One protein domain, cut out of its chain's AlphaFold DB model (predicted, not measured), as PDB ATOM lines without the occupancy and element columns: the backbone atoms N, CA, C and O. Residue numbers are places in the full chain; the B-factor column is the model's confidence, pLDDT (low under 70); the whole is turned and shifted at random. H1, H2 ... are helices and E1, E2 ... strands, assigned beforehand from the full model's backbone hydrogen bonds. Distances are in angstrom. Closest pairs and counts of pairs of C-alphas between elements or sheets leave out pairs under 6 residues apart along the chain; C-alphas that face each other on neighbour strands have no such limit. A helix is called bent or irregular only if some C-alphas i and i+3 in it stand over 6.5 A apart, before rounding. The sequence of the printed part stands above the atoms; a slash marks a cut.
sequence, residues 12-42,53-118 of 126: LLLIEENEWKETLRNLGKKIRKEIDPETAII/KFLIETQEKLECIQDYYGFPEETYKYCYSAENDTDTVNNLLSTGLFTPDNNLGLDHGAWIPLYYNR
ATOM      1  N   LEU A  12     181.455 317.443 356.477       95.06
ATOM      2  CA  LEU A  12     181.054 318.302 355.351       95.06
ATOM      3  C   LEU A  12     182.244 318.887 354.580       95.06
ATOM      4  O   LEU A  12     182.126 319.127 353.379       95.06
ATOM      5  N   LEU A  13     183.408 319.027 355.225       94.50
ATOM      6  CA  LEU A  13     184.662 319.411 354.578       94.50
ATOM      7  C   LEU A  13     184.959 318.569 353.329       94.50
ATOM      8  O   LEU A  13     185.590 319.071 352.408       94.50
ATOM      9  N   LEU A  14     184.501 317.317 353.266       94.69
ATOM     10  CA  LEU A  14     184.733 316.424 352.130       94.69
ATOM     11  C   LEU A  14     184.057 316.907 350.841       94.69
ATOM     12  O   LEU A  14     184.617 316.745 349.754       94.69
ATOM     13  N   ILE A  15     182.899 317.556 350.962       94.81
ATOM     14  CA  ILE A  15     182.031 317.922 349.834       94.81
ATOM     15  C   ILE A  15     181.888 319.437 349.651       94.81
ATOM     16  O   ILE A  15     181.605 319.892 348.549       94.81
ATOM     17  N   GLU A  16     182.136 320.230 350.691       92.44
ATOM     18  CA  GLU A  16     182.036 321.688 350.631       92.44
ATOM     19  C   GLU A  16     183.288 322.324 350.041       92.44
ATOM     20  O   GLU A  16     184.407 322.017 350.441       92.44
ATOM     21  N   GLU A  17     183.129 323.279 349.134       87.50
ATOM     22  CA  GLU A  17     184.251 324.103 348.688       87.50
ATOM     23  C   GLU A  17     184.564 325.173 349.736       87.50
ATOM     24  O   GLU A  17     183.843 326.159 349.882       87.50
ATOM     25  N   ASN A  18     185.643 324.960 350.491       89.00
ATOM     26  CA  ASN A  18     186.112 325.885 351.516       89.00
ATOM     27  C   ASN A  18     187.650 325.976 351.551       89.00
ATOM     28  O   ASN A  18     188.376 325.105 351.061       89.00
ATOM     29  N   GLU A  19     188.155 327.049 352.159       92.88
ATOM     30  CA  GLU A  19     189.592 327.350 352.259       92.88
ATOM     31  C   GLU A  19     190.383 326.365 353.140       92.88
ATOM     32  O   GLU A  19     191.614 326.274 353.042       92.88
ATOM     33  N   TRP A  20     189.695 325.578 353.975       92.75
ATOM     34  CA  TRP A  20     190.333 324.595 354.851       92.75
ATOM     35  C   TRP A  20     190.970 323.455 354.061       92.75
ATOM     36  O   TRP A  20     192.077 323.031 354.403       92.75
ATOM     37  N   LYS A  21     190.342 323.016 352.959       93.00
ATOM     38  CA  LYS A  21     190.924 322.011 352.052       93.00
ATOM     39  C   LYS A  21     192.313 322.436 351.572       93.00
ATOM     40  O   LYS A  21     193.269 321.663 351.648       93.00
ATOM     41  N   GLU A  22     192.436 323.673 351.094       93.62
ATOM     42  CA  GLU A  22     193.697 324.195 350.560       93.62
ATOM     43  C   GLU A  22     194.722 324.456 351.668       93.62
ATOM     44  O   GLU A  22     195.909 324.167 351.503       93.62
ATOM     45  N   THR A  23     194.266 324.900 352.840       94.88
ATOM     46  CA  THR A  23     195.111 325.037 354.032       94.88
ATOM     47  C   THR A  23     195.754 323.701 354.419       94.88
ATOM     48  O   THR A  23     196.971 323.639 354.603       94.88
ATOM     49  N   LEU A  24     194.981 322.608 354.471       95.06
ATOM     50  CA  LEU A  24     195.496 321.269 354.787       95.06
ATOM     51  C   LEU A  24     196.464 320.751 353.712       95.06
ATOM     52  O   LEU A  24     197.529 320.219 354.042       95.06
ATOM     53  N   ARG A  25     196.145 320.955 352.426       95.00
ATOM     54  CA  ARG A  25     197.044 320.599 351.312       95.00
ATOM     55  C   ARG A  25     198.378 321.339 351.410       95.00
ATOM     56  O   ARG A  25     199.439 320.727 351.263       95.00
ATOM     57  N   ASN A  26     198.346 322.642 351.679       95.69
ATOM     58  CA  ASN A  26     199.548 323.465 351.793       95.69
ATOM     59  C   ASN A  26     200.356 323.157 353.051       95.69
ATOM     60  O   ASN A  26     201.587 323.136 352.983       95.69
ATOM     61  N   LEU A  27     199.695 322.826 354.162       95.25
ATOM     62  CA  LEU A  27     200.365 322.307 355.349       95.25
ATOM     63  C   LEU A  27     201.139 321.022 355.027       95.25
ATOM     64  O   LEU A  27     202.319 320.921 355.355       95.25
ATOM     65  N   GLY A  28     200.519 320.083 354.306       94.44
ATOM     66  CA  GLY A  28     201.181 318.863 353.841       94.44
ATOM     67  C   GLY A  28     202.423 319.127 352.986       94.44
ATOM     68  O   GLY A  28     203.494 318.579 353.251       94.44
ATOM     69  N   LYS A  29     202.312 320.028 351.995       95.44
ATOM     70  CA  LYS A  29     203.451 320.467 351.161       95.44
ATOM     71  C   LYS A  29     204.570 321.078 352.010       95.44
ATOM     72  O   LYS A  29     205.741 320.776 351.786       95.44
ATOM     73  N   LYS A  30     204.218 321.922 352.985       95.25
ATOM     74  CA  LYS A  30     205.173 322.573 353.888       95.25
ATOM     75  C   LYS A  30     205.916 321.553 354.751       95.25
ATOM     76  O   LYS A  30     207.138 321.611 354.823       95.25
ATOM     77  N   ILE A  31     205.202 320.612 355.367       94.38
ATOM     78  CA  ILE A  31     205.802 319.584 356.228       94.38
ATOM     79  C   ILE A  31     206.778 318.710 355.437       94.38
ATOM     80  O   ILE A  31     207.909 318.534 355.886       94.38
ATOM     81  N   ARG A  32     206.380 318.230 354.248       92.88
ATOM     82  CA  ARG A  32     207.277 317.467 353.365       92.88
ATOM     83  C   ARG A  32     208.516 318.272 352.989       92.88
ATOM     84  O   ARG A  32     209.623 317.788 353.128       92.88
ATOM     85  N   LYS A  33     208.354 319.541 352.607       93.75
ATOM     86  CA  LYS A  33     209.490 320.400 352.248       93.75
ATOM     87  C   LYS A  33     210.460 320.647 353.411       93.75
ATOM     88  O   LYS A  33     211.658 320.766 353.186       93.75
ATOM     89  N   GLU A  34     209.947 320.828 354.625       93.81
ATOM     90  CA  GLU A  34     210.760 321.260 355.768       93.81
ATOM     91  C   GLU A  34     211.349 320.116 356.596       93.81
ATOM     92  O   GLU A  34     212.333 320.340 357.299       93.81
ATOM     93  N   ILE A  35     210.703 318.950 356.614       91.75
ATOM     94  CA  ILE A  35     211.070 317.835 357.500       91.75
ATOM     95  C   ILE A  35     211.127 316.508 356.751       91.75
ATOM     96  O   ILE A  35     211.943 315.678 357.121       91.75
ATOM     97  N   ASP A  36     210.245 316.315 355.767       90.00
ATOM     98  CA  ASP A  36     210.052 315.053 355.039       90.00
ATOM     99  C   ASP A  36     210.023 313.819 355.964       90.00
ATOM    100  O   ASP A  36     210.930 312.990 355.942       90.00
ATOM    101  N   PRO A  37     209.041 313.737 356.884       90.56
ATOM    102  CA  PRO A  37     209.096 312.752 357.951       90.56
ATOM    103  C   PRO A  37     208.918 311.331 357.411       90.56
ATOM    104  O   PRO A  37     207.911 311.026 356.774       90.56
ATOM    105  N   GLU A  38     209.836 310.439 357.784       89.56
ATOM    106  CA  GLU A  38     209.703 309.003 357.515       89.56
ATOM    107  C   GLU A  38     208.484 308.406 358.218       89.56
ATOM    108  O   GLU A  38     207.845 307.536 357.640       89.56
ATOM    109  N   THR A  39     208.121 308.908 359.410       90.56
ATOM    110  CA  THR A  39     206.953 308.478 360.198       90.56
ATOM    111  C   THR A  39     206.208 309.638 360.853       90.56
ATOM    112  O   THR A  39     206.803 310.604 361.329       90.56
ATOM    113  N   ALA A  40     204.874 309.536 360.866       92.12
ATOM    114  CA  ALA A  40     203.973 310.465 361.533       92.12
ATOM    115  C   ALA A  40     203.194 309.713 362.616       92.12
ATOM    116  O   ALA A  40     202.536 308.719 362.323       92.12
ATOM    117  N   ILE A  41     203.262 310.204 363.853       93.06
ATOM    118  CA  ILE A  41     202.450 309.708 364.967       93.06
ATOM    119  C   ILE A  41     201.205 310.587 365.045       93.06
ATOM    120  O   ILE A  41     201.319 311.811 365.147       93.06
ATOM    121  N   ILE A  42     200.028 309.968 364.990       93.12
ATOM    122  CA  ILE A  42     198.739 310.659 365.042       93.12
ATOM    123  C   ILE A  42     198.057 310.310 366.354       93.12
ATOM    124  O   ILE A  42     197.969 309.146 366.729       93.12
ATOM    125  N   LYS A  53     195.772 303.736 380.374       80.00
ATOM    126  CA  LYS A  53     196.730 303.402 379.310       80.00
ATOM    127  C   LYS A  53     196.315 304.027 377.986       80.00
ATOM    128  O   LYS A  53     195.126 304.090 377.680       80.00
ATOM    129  N   PHE A  54     197.296 304.432 377.187       88.94
ATOM    130  CA  PHE A  54     197.050 304.894 375.823       88.94
ATOM    131  C   PHE A  54     196.747 303.701 374.914       88.94
ATOM    132  O   PHE A  54     197.375 302.651 375.044       88.94
ATOM    133  N   LEU A  55     195.788 303.855 374.006       91.38
ATOM    134  CA  LEU A  55     195.506 302.854 372.979       91.38
ATOM    135  C   LEU A  55     196.385 303.116 371.756       91.38
ATOM    136  O   LEU A  55     196.721 304.269 371.472       91.38
ATOM    137  N   ILE A  56     196.774 302.055 371.057       92.88
ATOM    138  CA  ILE A  56     197.554 302.152 369.824       92.88
ATOM    139  C   ILE A  56     197.106 301.091 368.823       92.88
ATOM    140  O   ILE A  56     196.989 299.917 369.172       92.88
ATOM    141  N   GLU A  57     196.896 301.521 367.580       93.44
ATOM    142  CA  GLU A  57     196.658 300.637 366.442       93.44
ATOM    143  C   GLU A  57     197.956 299.956 366.013       93.44
ATOM    144  O   GLU A  57     198.982 300.608 365.787       93.44
ATOM    145  N   THR A  58     197.914 298.632 365.888       94.75
ATOM    146  CA  THR A  58     199.087 297.806 365.576       94.75
ATOM    147  C   THR A  58     198.989 297.097 364.239       94.75
ATOM    148  O   THR A  58     199.905 296.355 363.884       94.75
ATOM    149  N   GLN A  59     197.886 297.267 363.509       94.00
ATOM    150  CA  GLN A  59     197.747 296.684 362.179       94.00
ATOM    151  C   GLN A  59     198.770 297.307 361.222       94.00
ATOM    152  O   GLN A  59     199.019 298.509 361.284       94.00
ATOM    153  N   GLU A  60     199.347 296.494 360.331       93.38
ATOM    154  CA  GLU A  60     200.270 296.964 359.282       93.38
ATOM    155  C   GLU A  60     199.609 297.999 358.374       93.38
ATOM    156  O   GLU A  60     200.230 298.986 357.997       93.38
ATOM    157  N   LYS A  61     198.322 297.805 358.083       93.12
ATOM    158  CA  LYS A  61     197.509 298.741 357.324       93.12
ATOM    159  C   LYS A  61     196.408 299.298 358.214       93.12
ATOM    160  O   LYS A  61     195.561 298.551 358.698       93.12
ATOM    161  N   LEU A  62     196.416 300.612 358.393       93.44
ATOM    162  CA  LEU A  62     195.380 301.352 359.101       93.44
ATOM    163  C   LEU A  62     194.222 301.583 358.134       93.44
ATOM    164  O   LEU A  62     194.282 302.480 357.286       93.44
ATOM    165  N   GLU A  63     193.192 300.743 358.215       93.69
ATOM    166  CA  GLU A  63     192.006 300.906 357.377       93.69
ATOM    167  C   GLU A  63     191.184 302.109 357.829       93.69
ATOM    168  O   GLU A  63     190.953 302.293 359.022       93.69
ATOM    169  N   CYS A  64     190.726 302.926 356.879       93.75
ATOM    170  CA  CYS A  64     189.790 303.994 357.208       93.75
ATOM    171  C   CYS A  64     188.504 303.398 357.801       93.75
ATOM    172  O   CYS A  64     188.011 302.364 357.335       93.75
ATOM    173  N   ILE A  65     187.916 304.093 358.769       93.69
ATOM    174  CA  ILE A  65     186.578 303.777 359.264       93.69
ATOM    175  C   ILE A  65     185.629 304.965 359.100       93.69
ATOM    176  O   ILE A  65     186.038 306.127 359.056       93.69
ATOM    177  N   GLN A  66     184.336 304.658 358.988       93.94
ATOM    178  CA  GLN A  66     183.259 305.649 358.955       93.94
ATOM    179  C   GLN A  66     182.617 305.717 360.347       93.94
ATOM    180  O   GLN A  66     181.642 305.022 360.627       93.94
ATOM    181  N   ASP A  67     183.202 306.520 361.231       92.75
ATOM    182  CA  ASP A  67     182.797 306.702 362.635       92.75
ATOM    183  C   ASP A  67     181.968 307.975 362.879       92.75
ATOM    184  O   ASP A  67     181.838 308.442 364.009       92.75
ATOM    185  N   TYR A  68     181.382 308.546 361.827       93.69
ATOM    186  CA  TYR A  68     180.448 309.668 361.908       93.69
ATOM    187  C   TYR A  68     179.122 309.319 361.227       93.69
ATOM    188  O   TYR A  68     179.065 308.463 360.349       93.69
ATOM    189  N   TYR A  69     178.044 309.992 361.636       94.88
ATOM    190  CA  TYR A  69     176.680 309.696 361.188       94.88
ATOM    191  C   TYR A  69     175.860 310.977 360.994       94.88
ATOM    192  O   TYR A  69     176.166 312.014 361.580       94.88
ATOM    193  N   GLY A  70     174.790 310.902 360.197       96.56
ATOM    194  CA  GLY A  70     173.861 312.021 359.971       96.56
ATOM    195  C   GLY A  70     174.308 313.042 358.916       96.56
ATOM    196  O   GLY A  70     173.643 314.060 358.739       96.56
ATOM    197  N   PHE A  71     175.406 312.773 358.208       96.50
ATOM    198  CA  PHE A  71     175.909 313.595 357.102       96.50
ATOM    199  C   PHE A  71     175.347 313.151 355.737       96.50
ATOM    200  O   PHE A  71     174.801 312.048 355.648       96.50
ATOM    201  N   PRO A  72     175.448 313.987 354.683       97.25
ATOM    202  CA  PRO A  72     175.045 313.618 353.322       97.25
ATOM    203  C   PRO A  72     175.747 312.349 352.816       97.25
ATOM    204  O   PRO A  72     176.902 312.104 353.148       97.25
ATOM    205  N   GLU A  73     175.075 311.547 351.988       96.69
ATOM    206  CA  GLU A  73     175.602 310.260 351.500       96.69
ATOM    207  C   GLU A  73     176.950 310.415 350.770       96.69
ATOM    208  O   GLU A  73     177.823 309.547 350.824       96.69
ATOM    209  N   GLU A  74     177.153 311.556 350.117       96.81
ATOM    210  CA  GLU A  74     178.368 311.895 349.395       96.81
ATOM    211  C   GLU A  74     179.615 311.885 350.283       96.81
ATOM    212  O   GLU A  74     180.683 311.521 349.789       96.81
ATOM    213  N   THR A  75     179.509 312.213 351.578       96.56
ATOM    214  CA  THR A  75     180.673 312.213 352.482       96.56
ATOM    215  C   THR A  75     181.214 310.801 352.709       96.56
ATOM    216  O   THR A  75     182.426 310.609 352.760       96.56
ATOM    217  N   TYR A  76     180.348 309.784 352.736       96.12
ATOM    218  CA  TYR A  76     180.745 308.388 352.976       96.12
ATOM    219  C   TYR A  76     181.426 307.726 351.769       96.12
ATOM    220  O   TYR A  76     181.928 306.609 351.878       96.12
ATOM    221  N   LYS A  77     181.472 308.404 350.613       95.69
ATOM    222  CA  LYS A  77     182.220 307.948 349.428       95.69
ATOM    223  C   LYS A  77     183.727 308.180 349.565       95.69
ATOM    224  O   LYS A  77     184.497 307.671 348.753       95.69
ATOM    225  N   TYR A  78     184.145 308.952 350.565       95.06
ATOM    226  CA  TYR A  78     185.543 309.249 350.842       95.06
ATOM    227  C   TYR A  78     186.085 308.319 351.920       95.06
ATOM    228  O   TYR A  78     185.406 307.997 352.891       95.06
ATOM    229  N   CYS A  79     187.332 307.908 351.744       93.25
ATOM    230  CA  CYS A  79     188.048 307.029 352.652       93.25
ATOM    231  C   CYS A  79     189.545 307.188 352.395       93.25
ATOM    232  O   CYS A  79     189.967 307.311 351.241       93.25
ATOM    233  N   TYR A  80     190.346 307.177 353.455       94.25
ATOM    234  CA  TYR A  80     191.798 307.198 353.347       94.25
ATOM    235  C   TYR A  80     192.412 306.203 354.324       94.25
ATOM    236  O   TYR A  80     192.438 306.465 355.519       94.25
ATOM    237  N   SER A  81     192.884 305.067 353.815       94.06
ATOM    238  CA  SER A  81     193.701 304.120 354.584       94.06
ATOM    239  C   SER A  81     195.184 304.478 354.444       94.06
ATOM    240  O   SER A  81     195.588 305.065 353.435       94.06
ATOM    241  N   ALA A  82     196.003 304.102 355.423       92.94
ATOM    242  CA  ALA A  82     197.439 304.372 355.422       92.94
ATOM    243  C   ALA A  82     198.252 303.153 355.875       92.94
ATOM    244  O   ALA A  82     197.764 302.323 356.637       92.94
ATOM    245  N   GLU A  83     199.503 303.071 355.429       93.19
ATOM    246  CA  GLU A  83     200.462 302.096 355.953       93.19
ATOM    247  C   GLU A  83     200.971 302.556 357.325       93.19
ATOM    248  O   GLU A  83     201.287 303.737 357.526       93.19
ATOM    249  N   ASN A  84     201.049 301.618 358.262       93.69
ATOM    250  CA  ASN A  84     201.540 301.832 359.611       93.69
ATOM    251  C   ASN A  84     203.044 301.551 359.696       93.69
ATOM    252  O   ASN A  84     203.592 300.736 358.957       93.69
ATOM    253  N   ASP A  85     203.713 302.202 360.640       94.81
ATOM    254  CA  ASP A  85     205.103 301.902 360.977       94.81
ATOM    255  C   ASP A  85     205.121 300.934 362.166       94.81
ATOM    256  O   ASP A  85     205.123 301.344 363.331       94.81
ATOM    257  N   THR A  86     205.073 299.636 361.864       94.25
ATOM    258  CA  THR A  86     204.986 298.583 362.884       94.25
ATOM    259  C   THR A  86     206.224 298.512 363.773       94.25
ATOM    260  O   THR A  86     206.096 298.176 364.951       94.25
ATOM    261  N   ASP A  87     207.399 298.905 363.278       95.69
ATOM    262  CA  ASP A  87     208.614 298.995 364.090       95.69
ATOM    263  C   ASP A  87     208.480 300.097 365.148       95.69
ATOM    264  O   ASP A  87     208.736 299.866 366.336       95.69
ATOM    265  N   THR A  88     207.997 301.281 364.758       95.38
ATOM    266  CA  THR A  88     207.686 302.360 365.708       95.38
ATOM    267  C   THR A  88     206.613 301.933 366.713       95.38
ATOM    268  O   THR A  88     206.767 302.182 367.911       95.38
ATOM    269  N   VAL A  89     205.556 301.246 366.270       95.56
ATOM    270  CA  VAL A  89     204.513 300.715 367.164       95.56
ATOM    271  C   VAL A  89     205.096 299.738 368.187       95.56
ATOM    272  O   VAL A  89     204.848 299.888 369.384       95.56
ATOM    273  N   ASN A  90     205.910 298.772 367.754       96.06
ATOM    274  CA  ASN A  90     206.544 297.790 368.640       96.06
ATOM    275  C   ASN A  90     207.438 298.465 369.688       96.06
ATOM    276  O   ASN A  90     207.401 298.109 370.870       96.06
ATOM    277  N   ASN A  91     208.184 299.495 369.282       95.88
ATOM    278  CA  ASN A  91     208.981 300.303 370.201       95.88
ATOM    279  C   ASN A  91     208.102 301.017 371.241       95.88
ATOM    280  O   ASN A  91     208.425 300.991 372.428       95.88
ATOM    281  N   LEU A  92     206.966 301.598 370.841       94.56
ATOM    282  CA  LEU A  92     206.026 302.241 371.768       94.56
ATOM    283  C   LEU A  92     205.386 301.238 372.736       94.56
ATOM    284  O   LEU A  92     205.317 301.507 373.937       94.56
ATOM    285  N   LEU A  93     204.988 300.060 372.261       94.88
ATOM    286  CA  LEU A  93     204.442 298.991 373.102       94.88
ATOM    287  C   LEU A  93     205.438 298.513 374.165       94.88
ATOM    288  O   LEU A  93     205.047 298.267 375.308       94.88
ATOM    289  N   SER A  94     206.732 298.454 373.829       95.69
ATOM    290  CA  SER A  94     207.792 298.027 374.754       95.69
ATOM    291  C   SER A  94     207.925 298.916 376.000       95.69
ATOM    292  O   SER A  94     208.436 298.475 377.028       95.69
ATOM    293  N   THR A  95     207.408 300.150 375.947       94.19
ATOM    294  CA  THR A  95     207.408 301.079 377.089       94.19
ATOM    295  C   THR A  95     206.433 300.677 378.199       94.19
ATOM    296  O   THR A  95     206.536 301.181 379.316       94.19
ATOM    297  N   GLY A  96     205.452 299.814 377.904       91.56
ATOM    298  CA  GLY A  96     204.377 299.440 378.830       91.56
ATOM    299  C   GLY A  96     203.293 300.509 379.038       91.56
ATOM    300  O   GLY A  96     202.329 300.255 379.762       91.56
ATOM    301  N   LEU A  97     203.419 301.682 378.402       90.44
ATOM    302  CA  LEU A  97     202.450 302.787 378.489       90.44
ATOM    303  C   LEU A  97     201.262 302.630 377.529       90.44
ATOM    304  O   LEU A  97     200.208 303.234 377.743       90.44
ATOM    305  N   PHE A  98     201.434 301.820 376.484       92.75
ATOM    306  CA  PHE A  98     200.453 301.616 375.427       92.75
ATOM    307  C   PHE A  98     199.826 300.223 375.505       92.75
ATOM    308  O   PHE A  98     200.457 299.257 375.933       92.75
ATOM    309  N   THR A  99     198.565 300.125 375.100       91.62
ATOM    310  CA  THR A  99     197.824 298.870 374.946       91.62
ATOM    311  C   THR A  99     197.372 298.744 373.494       91.62
ATOM    312  O   THR A  99     196.760 299.690 372.996       91.62
ATOM    313  N   PRO A 100     197.656 297.618 372.816       91.81
ATOM    314  CA  PRO A 100     197.136 297.364 371.479       91.81
ATOM    315  C   PRO A 100     195.609 297.423 371.459       91.81
ATOM    316  O   PRO A 100     194.961 296.774 372.283       91.81
ATOM    317  N   ASP A 101     195.051 298.148 370.500       88.62
ATOM    318  CA  ASP A 101     193.636 298.085 370.146       88.62
ATOM    319  C   ASP A 101     193.519 298.208 368.631       88.62
ATOM    320  O   ASP A 101     193.890 299.235 368.075       88.62
ATOM    321  N   ASN A 102     193.045 297.133 367.997       85.94
ATOM    322  CA  ASN A 102     192.924 297.014 366.542       85.94
ATOM    323  C   ASN A 102     191.467 297.067 366.063       85.94
ATOM    324  O   ASN A 102     191.141 296.576 364.982       85.94
ATOM    325  N   ASN A 103     190.556 297.540 366.917       79.00
ATOM    326  CA  ASN A 103     189.127 297.575 366.607       79.00
ATOM    327  C   ASN A 103     188.681 298.908 365.998       79.00
ATOM    328  O   ASN A 103     187.522 299.027 365.597       79.00
ATOM    329  N   LEU A 104     189.554 299.914 365.980       76.94
ATOM    330  CA  LEU A 104     189.180 301.299 365.713       76.94
ATOM    331  C   LEU A 104     189.653 301.771 364.334       76.94
ATOM    332  O   LEU A 104     189.048 302.672 363.771       76.94
ATOM    333  N   GLY A 105     190.691 301.167 363.759       88.50
ATOM    334  CA  GLY A 105     191.263 301.595 362.488       88.50
ATOM    335  C   GLY A 105     191.692 303.068 362.503       88.50
ATOM    336  O   GLY A 105     192.024 303.645 363.540       88.50
ATOM    337  N   LEU A 106     191.693 303.692 361.326       93.25
ATOM    338  CA  LEU A 106     191.935 305.120 361.169       93.25
ATOM    339  C   LEU A 106     190.590 305.852 361.184       93.25
ATOM    340  O   LEU A 106     189.819 305.742 360.232       93.25
ATOM    341  N   ASP A 107     190.310 306.588 362.258       93.88
ATOM    342  CA  ASP A 107     189.068 307.339 362.471       93.88
ATOM    343  C   ASP A 107     189.008 308.643 361.652       93.88
ATOM    344  O   ASP A 107     190.040 309.130 361.176       93.88
ATOM    345  N   HIS A 108     187.823 309.241 361.476       94.44
ATOM    346  CA  HIS A 108     187.671 310.449 360.646       94.44
ATOM    347  C   HIS A 108     188.446 311.662 361.153       94.44
ATOM    348  O   HIS A 108     188.843 312.510 360.347       94.44
ATOM    349  N   GLY A 109     188.712 311.726 362.458       93.56
ATOM    350  CA  GLY A 109     189.567 312.737 363.058       93.56
ATOM    351  C   GLY A 109     191.003 312.671 362.534       93.56
ATOM    352  O   GLY A 109     191.664 313.700 362.373       93.56
ATOM    353  N   ALA A 110     191.471 311.470 362.196       94.06
ATOM    354  CA  ALA A 110     192.786 311.232 361.625       94.06
ATOM    355  C   ALA A 110     192.774 311.219 360.087       94.06
ATOM    356  O   ALA A 110     193.582 311.908 359.450       94.06
ATOM    357  N   TRP A 111     191.871 310.452 359.467       94.69
ATOM    358  CA  TRP A 111     191.934 310.201 358.028       94.69
ATOM    359  C   TRP A 111     191.502 311.399 357.180       94.69
ATOM    360  O   TRP A 111     192.067 311.584 356.103       94.69
ATOM    361  N   ILE A 112     190.576 312.258 357.638       95.19
ATOM    362  CA  ILE A 112     190.146 313.437 356.857       95.19
ATOM    363  C   ILE A 112     191.305 314.437 356.683       95.19
ATOM    364  O   ILE A 112     191.615 314.793 355.540       95.19
ATOM    365  N   PRO A 113     192.019 314.877 357.742       94.56
ATOM    366  CA  PRO A 113     193.205 315.713 357.566       94.56
ATOM    367  C   PRO A 113     194.271 315.063 356.683       94.56
ATOM    368  O   PRO A 113     194.844 315.735 355.818       94.56
ATOM    369  N   LEU A 114     194.522 313.763 356.872       93.75
ATOM    370  CA  LEU A 114     195.492 313.003 356.082       93.75
ATOM    371  C   LEU A 114     195.127 312.931 354.597       93.75
ATOM    372  O   LEU A 114     196.001 313.098 353.744       93.75
ATOM    373  N   TYR A 115     193.843 312.769 354.282       94.25
ATOM    374  CA  TYR A 115     193.334 312.769 352.916       94.25
ATOM    375  C   TYR A 115     193.698 314.059 352.163       94.25
ATOM    376  O   TYR A 115     193.949 314.028 350.957       94.25
ATOM    377  N   TYR A 116     193.796 315.201 352.848       94.12
ATOM    378  CA  TYR A 116     194.206 316.461 352.220       94.12
ATOM    379  C   TYR A 116     195.708 316.727 352.304       94.12
ATOM    380  O   TYR A 116     196.312 317.157 351.319       94.12
ATOM    381  N   ASN A 117     196.329 316.492 353.462       92.56
ATOM    382  CA  ASN A 117     197.739 316.820 353.661       92.56
ATOM    383  C   ASN A 117     198.688 315.787 353.016       92.56
ATOM    384  O   ASN A 117     199.819 316.136 352.671       92.56
ATOM    385  N   ARG A 118     198.228 314.550 352.777       87.06
ATOM    386  CA  ARG A 118     198.963 313.453 352.123       87.06
ATOM    387  C   ARG A 118     200.341 313.187 352.739       87.06
ATOM    388  O   ARG A 118     201.302 312.932 352.019       87.06
TER     389      ARG A 118
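AT A GLANCE: This is residues 12 to 42 and 53 to 118 of the 126 residues of the protein "Extradiol ring-cleavage dioxygenase III subunit B" of Acidianus hospitalis (strain W1) (UniProt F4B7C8). The long helix H1 runs along one side, and H4, the element nearest the middle, meets it steeply with its last residues. At one end of the longest axis two very short parallel strands, E1 and E2, sit beside H3, while the short helix H2 lies toward the other end; the long link from E1 to H2, residues 57 to 72, and the short link from H2 to H3 run between these ends and pair briefly, residues 61 to 62 with residues 82 to 83. The printed part has 97 residues, with the elements in the order H1, E1, H2, H3, E2, H4 and a sheet of two strands, E1 beside E2, parallel. The class is mostly helix, though under half of the residues, 46 of 97, are in named elements. The whole is only just compact, close to loose, with a radius of gyration of the C-alphas of 15.0 A and spans of 44 by 36 by 20 A.

HOW THE PARTS SIT: H1, residues 19 to 34, touches H4, residues 108 to 117; their closest C-alphas, those of Gly 28 and Asn 117, are 4.0 A apart. They run the same way at a steep tilt of 69 degrees, only just short of about perpendicular. E1, residues 54 to 56, and E2, residues 98 to 100, are parallel neighbours, their directions 40 degrees apart; N 99 and O 54 are within hydrogen-bond range at 2.8 A, N 56 and O 99 at 3.1 A. With H2, residues 73 to 77, and H3, residues 86 to 94, between them in the chain, these strands make a strand-helix-strand unit, two parallel strands joined through helices, with a right-handed crossover. The closest C-alphas of H3 and E2, those of Leu 92 and Phe 98, are 6.7 A apart. H2 touches no helix, and H3 and H4 are apart. Residues 61 to 62 pair antiparallel with residues 82 to 83. Every O i to N i+4 pair is within hydrogen-bond range in H1 and H3; H4 has 5 of 6, and H2 has 0 of 1 but 2 of 2 O i to N i+3 pairs.

IN THESE COORDINATES: H1 begins at C-alpha 19, (189.592, 327.350, 352.259), and is 22.3 A long. E1 measures 6.6 A, H2 7.3 A, H3 12.2 A and E2 6.7 A. H4, 13.8 A, ends at C-alpha 117, (197.739, 316.820, 353.661); it is neither bent nor irregular, but only just: C-alphas 109 and 112 are 6.3 A apart.

THE WHOLE: The two C-alphas farthest apart, those of Glu 17 and Gly 96, are 43.8 A apart. Residues 43 to 52 are not printed, and C-alphas 42 and 53 are 16.1 A apart across the cut. Of the links printed whole, E1 to H2 is long, with 16 residues. Mean pLDDT of the printed part is 93.1, and no printed residue is under 70.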